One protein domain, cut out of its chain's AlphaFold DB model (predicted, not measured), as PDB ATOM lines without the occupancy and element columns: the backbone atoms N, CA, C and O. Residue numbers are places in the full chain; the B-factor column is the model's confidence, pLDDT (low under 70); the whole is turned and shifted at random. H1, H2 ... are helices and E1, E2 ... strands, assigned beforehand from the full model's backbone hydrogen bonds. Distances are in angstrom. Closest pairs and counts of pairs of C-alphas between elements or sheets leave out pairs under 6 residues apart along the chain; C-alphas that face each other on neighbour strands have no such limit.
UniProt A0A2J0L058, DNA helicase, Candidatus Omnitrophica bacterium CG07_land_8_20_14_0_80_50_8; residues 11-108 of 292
ATOM      1  N   ALA A  11       9.876  20.066 206.065       94.44
ATOM      2  CA  ALA A  11      10.078  20.542 204.695       94.44
ATOM      3  C   ALA A  11      10.720  21.942 204.632       94.44
ATOM      4  O   ALA A  11      11.552  22.214 203.772       94.44
ATOM      5  N   GLN A  12      10.371  22.848 205.553       95.44
ATOM      6  CA  GLN A  12      11.009  24.167 205.620       95.44
ATOM      7  C   GLN A  12      12.480  24.061 206.038       95.44
ATOM      8  O   GLN A  12      13.316  24.748 205.459       95.44
ATOM      9  N   LYS A  13      12.807  23.197 207.009       95.56
ATOM     10  CA  LYS A  13      14.197  22.925 207.406       95.56
ATOM     11  C   LYS A  13      14.991  22.323 206.257       95.56
ATOM     12  O   LYS A  13      16.070  22.814 205.957       95.56
ATOM     13  N   GLU A  14      14.427  21.345 205.556       95.75
ATOM     14  CA  GLU A  14      15.042  20.773 204.358       95.75
ATOM     15  C   GLU A  14      15.325  21.858 203.307       95.75
ATOM     16  O   GLU A  14      16.440  21.951 202.786       95.75
ATOM     17  N   ALA A  15      14.360  22.750 203.060       96.38
ATOM     18  CA  ALA A  15      14.533  23.877 202.152       96.38
ATOM     19  C   ALA A  15      15.581  24.898 202.634       96.38
ATOM     20  O   ALA A  15      16.205  25.559 201.809       96.38
ATOM     21  N   ILE A  16      15.805  25.045 203.940       96.94
ATOM     22  CA  ILE A  16      16.849  25.913 204.510       96.94
ATOM     23  C   ILE A  16      18.230  25.265 204.379       96.94
ATOM     24  O   ILE A  16      19.191  25.951 204.046       96.94
ATOM     25  N   GLU A  17      18.333  23.960 204.615       96.62
ATOM     26  CA  GLU A  17      19.601  23.251 204.826       96.62
ATOM     27  C   GLU A  17      20.168  22.591 203.560       96.62
ATOM     28  O   GLU A  17      21.349  22.239 203.519       96.62
ATOM     29  N   THR A  18      19.362  22.446 202.506       96.50
ATOM     30  CA  THR A  18      19.788  21.835 201.238       96.50
ATOM     31  C   THR A  18      20.729  22.757 200.459       96.50
ATOM     32  O   THR A  18      20.311  23.816 200.004       96.50
ATOM     33  N   PHE A  19      21.980  22.361 200.231       95.25
ATOM     34  CA  PHE A  19      22.944  23.067 199.368       95.25
ATOM     35  C   PHE A  19      23.638  22.071 198.431       95.25
ATOM     36  O   PHE A  19      23.600  20.870 198.681       95.25
ATOM     37  N   GLY A  20      24.283  22.569 197.372       93.69
ATOM     38  CA  GLY A  20      25.030  21.739 196.412       93.69
ATOM     39  C   GLY A  20      24.191  21.159 195.270       93.69
ATOM     40  O   GLY A  20      24.695  20.350 194.501       93.69
ATOM     41  N   LYS A  21      22.923  21.567 195.155       95.06
ATOM     42  CA  LYS A  21      22.034  21.242 194.037       95.06
ATOM     43  C   LYS A  21      21.025  22.362 193.812       95.06
ATOM     44  O   LYS A  21      20.778  23.165 194.717       95.06
ATOM     45  N   GLU A  22      20.426  22.380 192.630       96.44
ATOM     46  CA  GLU A  22      19.278  23.230 192.329       96.44
ATOM     47  C   GLU A  22      18.077  22.815 193.187       96.44
ATOM     48  O   GLU A  22      17.822  21.629 193.412       96.44
ATOM     49  N   LEU A  23      17.357  23.806 193.713       95.62
ATOM     50  CA  LEU A  23      16.218  23.593 194.597       95.62
ATOM     51  C   LEU A  23      15.072  24.511 194.182       95.62
ATOM     52  O   LEU A  23      15.190  25.733 194.258       95.62
ATOM     53  N   CYS A  24      13.940  23.912 193.822       95.19
ATOM     54  CA  CYS A  24      12.680  24.614 193.618       95.19
ATOM     55  C   CYS A  24      11.748  24.343 194.803       95.19
ATOM     56  O   CYS A  24      11.512  23.191 195.164       95.19
ATOM     57  N   VAL A  25      11.217  25.403 195.417       93.19
ATOM     58  CA  VAL A  25      10.285  25.307 196.549       93.19
ATOM     59  C   VAL A  25       8.913  25.798 196.104       93.19
ATOM     60  O   VAL A  25       8.695  26.999 195.948       93.19
ATOM     61  N   SER A  26       7.973  24.871 195.933       93.38
ATOM     62  CA  SER A  26       6.571  25.196 195.661       93.38
ATOM     63  C   SER A  26       5.797  25.318 196.972       93.38
ATOM     64  O   SER A  26       5.791  24.393 197.784       93.38
ATOM     65  N   ALA A  27       5.161  26.469 197.212       90.62
ATOM     66  CA  ALA A  27       4.382  26.680 198.426       90.62
ATOM     67  C   ALA A  27       3.268  27.724 198.244       90.62
ATOM     68  O   ALA A  27       3.480  28.795 197.660       90.62
ATOM     69  N   GLY A  28       2.097  27.452 198.828       90.56
ATOM     70  CA  GLY A  28       0.926  28.336 198.791       90.56
ATOM     71  C   GLY A  28       1.136  29.683 199.494       90.56
ATOM     72  O   GLY A  28       2.171  29.934 200.126       90.56
ATOM     73  N   ALA A  29       0.168  30.592 199.383       87.56
ATOM     74  CA  ALA A  29       0.175  31.841 200.146       87.56
ATOM     75  C   ALA A  29       0.230  31.560 201.663       87.56
ATOM     76  O   ALA A  29      -0.247  30.529 202.126       87.56
ATOM     77  N   GLY A  30       0.882  32.432 202.438       85.06
ATOM     78  CA  GLY A  30       0.977  32.280 203.900       85.06
ATOM     79  C   GLY A  30       1.904  31.166 204.421       85.06
ATOM     80  O   GLY A  30       2.174  31.120 205.612       85.06
ATOM     81  N   SER A  31       2.484  30.328 203.558       85.94
ATOM     82  CA  SER A  31       3.380  29.208 203.933       85.94
ATOM     83  C   SER A  31       4.761  29.602 204.494       85.94
ATOM     84  O   SER A  31       5.602  28.742 204.757       85.94
ATOM     85  N   GLY A  32       5.032  30.900 204.655       88.50
ATOM     86  CA  GLY A  32       6.293  31.390 205.210       88.50
ATOM     87  C   GLY A  32       7.478  31.406 204.237       88.50
ATOM     88  O   GLY A  32       8.611  31.469 204.703       88.50
ATOM     89  N   LYS A  33       7.255  31.400 202.913       92.88
ATOM     90  CA  LYS A  33       8.317  31.442 201.876       92.88
ATOM     91  C   LYS A  33       9.420  32.465 202.162       92.88
ATOM     92  O   LYS A  33      10.598  32.126 202.157       92.88
ATOM     93  N   THR A  34       9.042  33.704 202.471       89.94
ATOM     94  CA  THR A  34      10.006  34.769 202.784       89.94
ATOM     95  C   THR A  34      10.804  34.456 204.050       89.94
ATOM     96  O   THR A  34      12.004  34.689 204.088       89.94
ATOM     97  N   SER A  35      10.168  33.886 205.078       92.50
ATOM     98  CA  SER A  35      10.848  33.480 206.315       92.50
ATOM     99  C   SER A  35      11.821  32.319 206.088       92.50
ATOM    100  O   SER A  35      12.881  32.294 206.705       92.50
ATOM    101  N   VAL A  36      11.486  31.388 205.187       94.94
ATOM    102  CA  VAL A  36      12.379  30.304 204.747       94.94
ATOM    103  C   VAL A  36      13.578  30.872 203.989       94.94
ATOM    104  O   VAL A  36      14.703  30.493 204.289       94.94
ATOM    105  N   LEU A  37      13.372  31.814 203.062       95.00
ATOM    106  CA  LEU A  37      14.465  32.455 202.318       95.00
ATOM    107  C   LEU A  37      15.410  33.253 203.226       95.00
ATOM    108  O   LEU A  37      16.625  33.133 203.088       95.00
ATOM    109  N   VAL A  38      14.870  34.025 204.173       95.69
ATOM    110  CA  VAL A  38      15.673  34.772 205.159       95.69
ATOM    111  C   VAL A  38      16.501  33.815 206.018       95.69
ATOM    112  O   VAL A  38      17.703  34.023 206.183       95.69
ATOM    113  N   GLU A  39      15.895  32.734 206.517       96.25
ATOM    114  CA  GLU A  39      16.619  31.742 207.317       96.25
ATOM    115  C   GLU A  39      17.664  30.991 206.494       96.25
ATOM    116  O   GLU A  39      18.764  30.746 206.974       96.25
ATOM    117  N   ARG A  40      17.361  30.676 205.234       96.88
ATOM    118  CA  ARG A  40      18.307  30.058 204.300       96.88
ATOM    119  C   ARG A  40      19.514  30.956 204.041       96.88
ATOM    120  O   ARG A  40      20.638  30.460 204.040       96.88
ATOM    121  N   PHE A  41      19.306  32.264 203.881       96.88
ATOM    122  CA  PHE A  41      20.397  33.236 203.765       96.88
ATOM    123  C   PHE A  41      21.260  33.229 205.036       96.88
ATOM    124  O   PHE A  41      22.481  33.095 204.965       96.88
ATOM    125  N   LEU A  42      20.636  33.301 206.216       95.81
ATOM    126  CA  LEU A  42      21.345  33.249 207.499       95.81
ATOM    127  C   LEU A  42      22.111  31.938 207.678       95.81
ATOM    128  O   LEU A  42      23.245  31.947 208.148       95.81
ATOM    129  N   TYR A  43      21.522  30.813 207.285       96.56
ATOM    130  CA  TYR A  43      22.161  29.508 207.343       96.56
ATOM    131  C   TYR A  43      23.390  29.446 206.422       96.56
ATOM    132  O   TYR A  43      24.447  28.971 206.846       96.56
ATOM    133  N   ALA A  44      23.294  29.989 205.203       96.75
ATOM    134  CA  ALA A  44      24.422  30.099 204.279       96.75
ATOM    135  C   ALA A  44      25.593  30.888 204.897       96.75
ATOM    136  O   ALA A  44      26.733  30.425 204.893       96.75
ATOM    137  N   VAL A  45      25.308  32.035 205.514       95.06
ATOM    138  CA  VAL A  45      26.346  32.881 206.121       95.06
ATOM    139  C   VAL A  45      26.904  32.268 207.410       95.06
ATOM    140  O   VAL A  45      28.110  32.109 207.579       95.06
ATOM    141  N   VAL A  46      26.036  31.884 208.345       94.50
ATOM    142  CA  VAL A  46      26.438  31.508 209.709       94.50
ATOM    143  C   VAL A  46      26.979  30.083 209.774       94.50
ATOM    144  O   VAL A  46      27.994  29.843 210.439       94.50
ATOM    145  N   LYS A  47      26.293  29.136 209.119       95.44
ATOM    146  CA  LYS A  47      26.605  27.700 209.182       95.44
ATOM    147  C   LYS A  47      27.502  27.258 208.038       95.44
ATOM    148  O   LYS A  47      28.475  26.559 208.299       95.44
ATOM    149  N   LYS A  48      27.214  27.677 206.801       96.31
ATOM    150  CA  LYS A  48      28.049  27.335 205.634       96.31
ATOM    151  C   LYS A  48      29.254  28.263 205.449       96.31
ATOM    152  O   LYS A  48      30.096  27.950 204.616       96.31
ATOM    153  N   LYS A  49      29.365  29.344 206.236       95.06
ATOM    154  CA  LYS A  49      30.480  30.310 206.178       95.06
ATOM    155  C   LYS A  49      30.660  30.926 204.786       95.06
ATOM    156  O   LYS A  49      31.773  31.224 204.373       95.06
ATOM    157  N   ILE A  50      29.557  31.096 204.059       95.25
ATOM    158  CA  ILE A  50      29.559  31.781 202.768       95.25
ATOM    159  C   ILE A  50      29.588  33.283 203.039       95.25
ATOM    160  O   ILE A  50      28.770  33.793 203.806       95.25
ATOM    161  N   GLU A  51      30.523  33.984 202.403       94.50
ATOM    162  CA  GLU A  51      30.582  35.442 202.484       94.50
ATOM    163  C   GLU A  51      29.273  36.046 201.940       94.50
ATOM    164  O   GLU A  51      28.863  35.685 200.833       94.50
ATOM    165  N   PRO A  52      28.596  36.942 202.680       93.81
ATOM    166  CA  PRO A  52      27.299  37.488 202.283       93.81
ATOM    167  C   PRO A  52      27.257  38.123 200.886       93.81
ATOM    168  O   PRO A  52      26.260  38.004 200.181       93.81
ATOM    169  N   GLU A  53      28.350  38.752 200.457       91.81
ATOM    170  CA  GLU A  53      28.512  39.396 199.150       91.81
ATOM    171  C   GLU A  53      28.598  38.374 198.006       91.81
ATOM    172  O   GLU A  53      28.442  38.741 196.847       91.81
ATOM    173  N   ARG A  54      28.799  37.086 198.312       94.12
ATOM    174  CA  ARG A  54      28.744  35.983 197.339       94.12
ATOM    175  C   ARG A  54      27.341  35.393 197.181       94.12
ATOM    176  O   ARG A  54      27.178  34.402 196.473       94.12
ATOM    177  N   ILE A  55      26.337  35.958 197.852       95.62
ATOM    178  CA  ILE A  55      24.947  35.507 197.780       95.62
ATOM    179  C   ILE A  55      24.125  36.541 197.008       95.62
ATOM    180  O   ILE A  55      23.979  37.684 197.441       95.62
ATOM    181  N   LEU A  56      23.547  36.110 195.887       96.44
ATOM    182  CA  LEU A  56      22.592  36.886 195.097       96.44
ATOM    183  C   LEU A  56      21.161  36.484 195.466       96.44
ATOM    184  O   LEU A  56      20.763  35.332 195.288       96.44
ATOM    185  N   ALA A  57      20.382  37.438 195.969       96.31
ATOM    186  CA  ALA A  57      18.970  37.276 196.289       96.31
ATOM    187  C   ALA A  57      18.131  38.260 195.464       96.31
ATOM    188  O   ALA A  57      18.162  39.470 195.690       96.31
ATOM    189  N   ILE A  58      17.360  37.722 194.517       96.56
ATOM    190  CA  ILE A  58      16.531  38.510 193.601       96.56
ATOM    191  C   ILE A  58      15.054  38.412 193.993       96.56
ATOM    192  O   ILE A  58      14.533  37.322 194.234       96.56
ATOM    193  N   THR A  59      14.358  39.550 194.014       95.38
ATOM    194  CA  THR A  59      12.903  39.632 194.215       95.38
ATOM    195  C   THR A  59      12.200  40.323 193.048       95.38
ATOM    196  O   THR A  59      12.813  41.016 192.242       95.38
ATOM    197  N   PHE A  60      10.876  40.161 192.956       94.62
ATOM    198  CA  PHE A  60      10.091  40.808 191.899       94.62
ATOM    199  C   PHE A  60       9.937  42.323 192.108       94.62
ATOM    200  O   PHE A  60       9.911  43.085 191.150       94.62
ATOM    201  N   THR A  61       9.850  42.774 193.363       95.19
ATOM    202  CA  THR A  61       9.658  44.191 193.702       95.19
ATOM    203  C   THR A  61      10.739  44.695 194.646       95.19
ATOM    204  O   THR A  61      11.260  43.933 195.465       95.19
ATOM    205  N   GLU A  62      11.013  45.999 194.584       93.81
ATOM    206  CA  GLU A  62      11.903  46.690 195.529       93.81
ATOM    207  C   GLU A  62      11.385  46.585 196.967       93.81
ATOM    208  O   GLU A  62      12.148  46.389 197.911       93.81
ATOM    209  N   LYS A  63      10.057  46.620 197.146       95.94
ATOM    210  CA  LYS A  63       9.430  46.423 198.456       95.94
ATOM    211  C   LYS A  63       9.785  45.060 199.053       95.94
ATOM    212  O   LYS A  63      10.118  44.996 200.231       95.94
ATOM    213  N   ALA A  64       9.743  43.989 198.258       94.75
ATOM    214  CA  ALA A  64      10.088  42.648 198.729       94.75
ATOM    215  C   ALA A  64      11.587  42.508 199.053       94.75
ATOM    216  O   ALA A  64      11.927  41.889 200.062       94.75
ATOM    217  N   ALA A  65      12.473  43.117 198.253       95.06
ATOM    218  CA  ALA A  65      13.910  43.163 198.543       95.06
ATOM    219  C   ALA A  65      14.181  43.893 199.868       95.06
ATOM    220  O   ALA A  65      14.871  43.368 200.744       95.06
ATOM    221  N   ASN A  66      13.580  45.071 200.050       94.88
ATOM    222  CA  ASN A  66      13.724  45.872 201.266       94.88
ATOM    223  C   ASN A  66      13.129  45.177 202.494       94.88
ATOM    224  O   ASN A  66      13.712  45.223 203.578       94.88
ATOM    225  N   GLU A  67      11.999  44.489 202.337       95.50
ATOM    226  CA  GLU A  67      11.415  43.680 203.404       95.50
ATOM    227  C   GLU A  67      12.354  42.532 203.805       95.50
ATOM    228  O   GLU A  67      12.580  42.309 204.996       95.50
ATOM    229  N   MET A  68      12.954  41.834 202.834       95.25
ATOM    230  CA  MET A  68      13.947  40.789 203.095       95.25
ATOM    231  C   MET A  68      15.177  41.345 203.828       95.25
ATOM    232  O   MET A  68      15.569  40.778 204.849       95.25
ATOM    233  N   LYS A  69      15.742  42.474 203.371       95.12
ATOM    234  CA  LYS A  69      16.851  43.167 204.056       95.12
ATOM    235  C   LYS A  69      16.486  43.539 205.490       95.12
ATOM    236  O   LYS A  69      17.232  43.229 206.413       95.12
ATOM    237  N   THR A  70      15.313  44.137 205.693       95.25
ATOM    238  CA  THR A  70      14.827  44.539 207.023       95.25
ATOM    239  C   THR A  70      14.727  43.334 207.957       95.25
ATOM    240  O   THR A  70      15.204  43.386 209.090       95.25
ATOM    241  N   ARG A  71      14.170  42.213 207.475       95.25
ATOM    242  CA  ARG A  71      14.107  40.964 208.249       95.25
ATOM    243  C   ARG A  71      15.509  40.467 208.608       95.25
ATOM    244  O   ARG A  71      15.741  40.150 209.767       95.25
ATOM    245  N   LEU A  72      16.453  40.460 207.664       95.75
ATOM    246  CA  LEU A  72      17.844  40.073 207.930       95.75
ATOM    247  C   LEU A  72      18.512  40.970 208.979       95.75
ATOM    248  O   LEU A  72      19.202  40.456 209.856       95.75
ATOM    249  N   VAL A  73      18.283  42.286 208.940       95.31
ATOM    250  CA  VAL A  73      18.798  43.224 209.951       95.31
ATOM    251  C   VAL A  73      18.269  42.877 211.344       95.31
ATOM    252  O   VAL A  73      19.052  42.834 212.299       95.31
ATOM    253  N   CYS A  74      16.966  42.604 211.469       94.56
ATOM    254  CA  CYS A  74      16.356  42.186 212.733       94.56
ATOM    255  C   CYS A  74      16.964  40.875 213.242       94.56
ATOM    256  O   CYS A  74      17.417  40.818 214.382       94.56
ATOM    257  N   GLU A  75      17.077  39.861 212.382       94.00
ATOM    258  CA  GLU A  75      17.670  38.567 212.741       94.00
ATOM    259  C   GLU A  75      19.135  38.696 213.162       94.00
ATOM    260  O   GLU A  75      19.567  38.078 214.133       94.00
ATOM    261  N   CYS A  76      19.914  39.532 212.472       93.88
ATOM    262  CA  CYS A  76      21.299  39.778 212.855       93.88
ATOM    263  C   CYS A  76      21.392  40.443 214.228       93.88
ATOM    264  O   CYS A  76      22.284  40.112 215.006       93.88
ATOM    265  N   ARG A  77      20.474  41.364 214.547       93.62
ATOM    266  CA  ARG A  77      20.418  42.009 215.864       93.62
ATOM    267  C   ARG A  77      20.062  41.007 216.960       93.62
ATOM    268  O   ARG A  77      20.728  40.997 217.988       93.62
ATOM    269  N   GLU A  78      19.051  40.175 216.734       92.75
ATOM    270  CA  GLU A  78      18.600  39.165 217.699       92.75
ATOM    271  C   GLU A  78      19.666  38.094 217.959       92.75
ATOM    272  O   GLU A  78      19.837  37.658 219.092       92.75
ATOM    273  N   ARG A  79      20.431  37.712 216.929       93.06
ATOM    274  CA  ARG A  79      21.469  36.669 217.011       93.06
ATOM    275  C   ARG A  79      22.870  37.196 217.342       93.06
ATOM    276  O   ARG A  79      23.825  36.424 217.310       93.06
ATOM    277  N   GLY A  80      23.022  38.497 217.606       93.88
ATOM    278  CA  GLY A  80      24.321  39.109 217.916       93.88
ATOM    279  C   GLY A  80      25.322  39.116 216.751       93.88
ATOM    280  O   GLY A  80      26.529  39.168 216.970       93.88
ATOM    281  N   LEU A  81      24.850  39.074 215.503       93.38
ATOM    282  CA  LEU A  81      25.671  39.019 214.289       93.38
ATOM    283  C   LEU A  81      26.053  40.431 213.813       93.38
ATOM    284  O   LEU A  81      25.691  40.855 212.713       93.38
ATOM    285  N   ALA A  82      26.761  41.184 214.659       92.06
ATOM    286  CA  ALA A  82      27.084  42.592 214.407       92.06
ATOM    287  C   ALA A  82      27.905  42.806 213.124       92.06
ATOM    288  O   ALA A  82      27.641  43.746 212.371       92.06
ATOM    289  N   ASP A  83      28.863  41.924 212.845       90.38
ATOM    290  CA  ASP A  83      29.722  42.049 211.664       90.38
ATOM    291  C   ASP A  83      28.967  41.733 210.376       90.38
ATOM    292  O   ASP A  83      29.077  42.473 209.401       90.38
ATOM    293  N   PHE A  84      28.112  40.706 210.387       92.00
ATOM    294  CA  PHE A  84      27.242  40.432 209.245       92.00
ATOM    295  C   PHE A  84      26.260  41.588 209.013       92.00
ATOM    296  O   PHE A  84      26.101  42.041 207.883       92.00
ATOM    297  N   ARG A  85      25.672  42.150 210.076       93.00
ATOM    298  CA  ARG A  85      24.772  43.302 209.954       93.00
ATOM    299  C   ARG A  85      25.422  44.483 209.227       93.00
ATOM    300  O   ARG A  85      24.752  45.112 208.419       93.00
ATOM    301  N   ARG A  86      26.702  44.777 209.490       91.19
ATOM    302  CA  ARG A  86      27.438  45.860 208.805       91.19
ATOM    303  C   ARG A  86      27.617  45.604 207.307       91.19
ATOM    304  O   ARG A  86      27.670  46.552 206.536       91.19
ATOM    305  N   ARG A  87      27.679  44.335 206.904       92.31
ATOM    306  CA  ARG A  87      27.873  43.893 205.515       92.31
ATOM    307  C   ARG A  87      26.565  43.713 204.742       92.31
ATOM    308  O   ARG A  87      26.592  43.526 203.537       92.31
ATOM    309  N   LEU A  88      25.403  43.797 205.394       90.75
ATOM    310  CA  LEU A  88      24.113  43.651 204.704       90.75
ATOM    311  C   LEU A  88      23.891  44.695 203.601       90.75
ATOM    312  O   LEU A  88      23.194  44.404 202.631       90.75
ATOM    313  N   GLU A  89      24.491  45.880 203.732       85.88
ATOM    314  CA  GLU A  89      24.395  46.941 202.724       85.88
ATOM    315  C   GLU A  89      25.165  46.614 201.437       85.88
ATOM    316  O   GLU A  89      24.766  47.045 200.358       85.88
ATOM    317  N   THR A  90      26.239  45.819 201.520       86.56
ATOM    318  CA  THR A  90      27.039  45.420 200.352       86.56
ATOM    319  C   THR A  90      26.479  44.180 199.650       86.56
ATOM    320  O   THR A  90      26.791  43.956 198.475       86.56
ATOM    321  N   CYS A  91      25.608  43.413 200.317       92.56
ATOM    322  CA  CYS A  91      24.957  42.223 199.769       92.56
ATOM    323  C   CYS A  91      24.115  42.510 198.517       92.56
ATOM    324  O   CYS A  91      23.408  43.518 198.419       92.56
ATOM    325  N   TYR A  92      24.091  41.546 197.597       94.31
ATOM    326  CA  TYR A  92      23.255  41.590 196.399       94.31
ATOM    327  C   TYR A  92      21.822  41.132 196.705       94.31
ATOM    328  O   TYR A  92      21.409  40.036 196.337       94.31
ATOM    329  N   ILE A  93      21.064  41.976 197.411       96.19
ATOM    330  CA  ILE A  93      19.629  41.780 197.673       96.19
ATOM    331  C   ILE A  93      18.860  42.894 196.956       96.19
ATOM    332  O   ILE A  93      18.872  44.040 197.413       96.19
ATOM    333  N   SER A  94      18.227  42.583 195.827       96.38
ATOM    334  CA  SER A  94      17.587  43.581 194.954       96.38
ATOM    335  C   SER A  94      16.530  42.961 194.040       96.38
ATOM    336  O   SER A  94      16.283  41.757 194.067       96.38
ATOM    337  N   THR A  95      15.915  43.771 193.180       96.81
ATOM    338  CA  THR A  95      15.249  43.249 191.981       96.81
ATOM    339  C   THR A  95      16.259  42.799 190.923       96.81
ATOM    340  O   THR A  95      17.455  43.092 191.033       96.81
ATOM    341  N   ILE A  96      15.781  42.116 189.873       96.25
ATOM    342  CA  ILE A  96      16.612  41.784 188.704       96.25
ATOM    343  C   ILE A  96      17.145  43.055 188.030       96.25
ATOM    344  O   ILE A  96      18.329  43.137 187.732       96.25
ATOM    345  N   HIS A  97      16.307  44.084 187.884       92.94
ATOM    346  CA  HIS A  97      16.706  45.367 187.305       92.94
ATOM    347  C   HIS A  97      17.761  46.071 188.163       92.94
ATOM    348  O   HIS A  97      18.757  46.557 187.632       92.94
ATOM    349  N   GLY A  98      17.582  46.079 189.490       93.69
ATOM    350  CA  GLY A  98      18.572  46.630 190.416       93.69
ATOM    351  C   GLY A  98      19.916  45.902 190.334       93.69
ATOM    352  O   GLY A  98      20.965  46.545 190.321       93.69
ATOM    353  N   PHE A  99      19.888  44.572 190.196       95.00
ATOM    354  CA  PHE A  99      21.093  43.770 190.002       95.00
ATOM    355  C   PHE A  99      21.786  44.102 188.675       95.00
ATOM    356  O   PHE A  99      22.967  44.438 188.684       95.00
ATOM    357  N   CYS A 100      21.059  44.089 187.554       93.44
ATOM    358  CA  CYS A 100      21.621  44.419 186.243       93.44
ATOM    359  C   CYS A 100      22.184  45.846 186.206       93.44
ATOM    360  O   CYS A 100      23.266  46.063 185.670       93.44
ATOM    361  N   SER A 101      21.502  46.818 186.823       92.50
ATOM    362  CA  SER A 101      22.009  48.192 186.921       92.50
ATOM    363  C   SER A 101      23.340  48.254 187.666       92.50
ATOM    364  O   SER A 101      24.275  48.904 187.200       92.50
ATOM    365  N   ARG A 102      23.442  47.559 188.804       91.56
ATOM    366  CA  ARG A 102      24.682  47.480 189.578       91.56
ATOM    367  C   ARG A 102      25.792  46.793 188.782       91.56
ATOM    368  O   ARG A 102      26.895  47.319 188.743       91.56
ATOM    369  N   LEU A 103      25.483  45.691 188.100       92.00
ATOM    370  CA  LEU A 103      26.435  44.954 187.270       92.00
ATOM    371  C   LEU A 103      27.035  45.831 186.159       92.00
ATOM    372  O   LEU A 103      28.248  45.827 185.971       92.00
ATOM    373  N   LEU A 104      26.198  46.614 185.470       91.81
ATOM    374  CA  LEU A 104      26.641  47.552 184.433       91.81
ATOM    375  C   LEU A 104      27.519  48.674 185.009       91.81
ATOM    376  O   LEU A 104      28.509  49.051 184.394       91.81
ATOM    377  N   LYS A 105      27.194  49.186 186.203       91.44
ATOM    378  CA  LYS A 105      27.997  50.218 186.887       91.44
ATOM    379  C   LYS A 105      29.330  49.695 187.415       91.44
ATOM    380  O   LYS A 105      30.287  50.457 187.495       91.44
ATOM    381  N   GLU A 106      29.386  48.421 187.796       91.31
ATOM    382  CA  GLU A 106      30.616  47.753 188.232       91.31
ATOM    383  C   GLU A 106      31.535  47.411 187.041       91.31
ATOM    384  O   GLU A 106      32.741  47.308 187.240       91.31
ATOM    385  N   ASN A 107      30.994  47.294 185.818       91.12
ATOM    386  CA  ASN A 107      31.735  46.924 184.597       91.12
ATOM    387  C   ASN A 107      31.404  47.855 183.403       91.12
ATOM    388  O   ASN A 107      30.911  47.394 182.368       91.12
ATOM    389  N   PRO A 108      31.607  49.180 183.531       89.00
ATOM    390  CA  PRO A 108      31.128  50.157 182.551       89.00
ATOM    391  C   PRO A 108      31.896  50.102 181.223       89.00
ATOM    392  O   PRO A 108      31.313  50.338 180.165       89.00
TER     393      PRO A 108
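AT A GLANCE: This is residues 11 to 108 of the 292 residues of the protein "DNA helicase" of Candidatus Omnitrophica bacterium CG07_land_8_20_14_0_80_50_8 (UniProt A0A2J0L058). You will see a short parallel pair of strands, E1 and E2, with the long helix H3 packed over one side and the first part of H5, residues 96 to 102, folding back along the other. H2 crosses H3 at the side of H3, touching its residues 68 to 72, and H1 packs on H2, while H4 folds back beside the last part of H3, residues 72 to 77; the tail, residues 103 to 108, sticks out at the opposite end from H1. The printed part has 98 residues, with five named helices and two named strands in the order H1 H2 E1 H3 H4 E2 H5, and its class is mostly helix. It is compact, with a radius of gyration of the C-alphas of 13.7 A and spans of 42 by 31 by 27 A.

HOW THE PARTS SIT: Start at the sheet, where E1, residues 56 to 59, and E2, residues 92 to 95, are parallel neighbours with 23 degrees between their directions. Look for N 57 and O 92, 2.8 A apart, and N 94 and O 57, 3.1 A apart, both within hydrogen-bond range. With H3, residues 62 to 78, and H4, residues 82 to 87, between them, the strands form a strand-helix-strand unit, two parallel neighbour strands joined through helices, with a right-handed crossover. The closest C-alphas of H3 and E2 are those of Ala 65 and Ser 94, 5.2 A apart. H3, with residues 72 to 77 alone, touches H4 in a helical hairpin, opposite ways at a shallow tilt of 23 degrees, closest at the C-alphas of Cys 76 and Arg 85, 5.7 A. With residues 68 to 72 alone it touches H2, residues 33 to 46, at a steep tilt of 51 degrees; the closest C-alphas are those of Val 38 and Leu 72, 6.4 A apart. H2 touches H1, residues 11 to 17, the same way at a shallow tilt of 28 degrees, with the C-alphas of Ile 16 and Arg 40 closest at 4.4 A. Of these three touching helix pairs 2 are at a shallow tilt, only just mostly aligned. H5, residues 96 to 106, touches no helix; it is only just apart from H3, closest at 8.4 A. Its closest C-alpha pair with E1 is Ile 58 and Ile 96, 5.9 A. In H1, H2, H3, H4 and H5 every O i to N i+4 pair is within hydrogen-bond range.

IN THESE COORDINATES: Find C-alpha 56 at (22.592, 36.886, 195.097), where E1 begins and runs 10.1 A; E2 runs 9.3 A. H3 spans 24.4 A, from C-alpha 62 at (11.903, 46.690, 195.529) to C-alpha 78. H2 spans 19.7 A, H5 15.2 A. H1 begins at (10.078, 20.542, 204.695), and H5 ends at C-alpha 106, (30.616, 47.753, 188.232).

THE WHOLE: The C-alphas of Ala 11 and Pro 108 are the two farthest apart, at 42.6 A. The printed part has no cut. The link from H1 to H2 is long, and its residues 18 to 32 have C-alphas 14 to 20 A from the mean of all C-alphas. Mean pLDDT of the printed part is 93.8, and no printed residue is under 70.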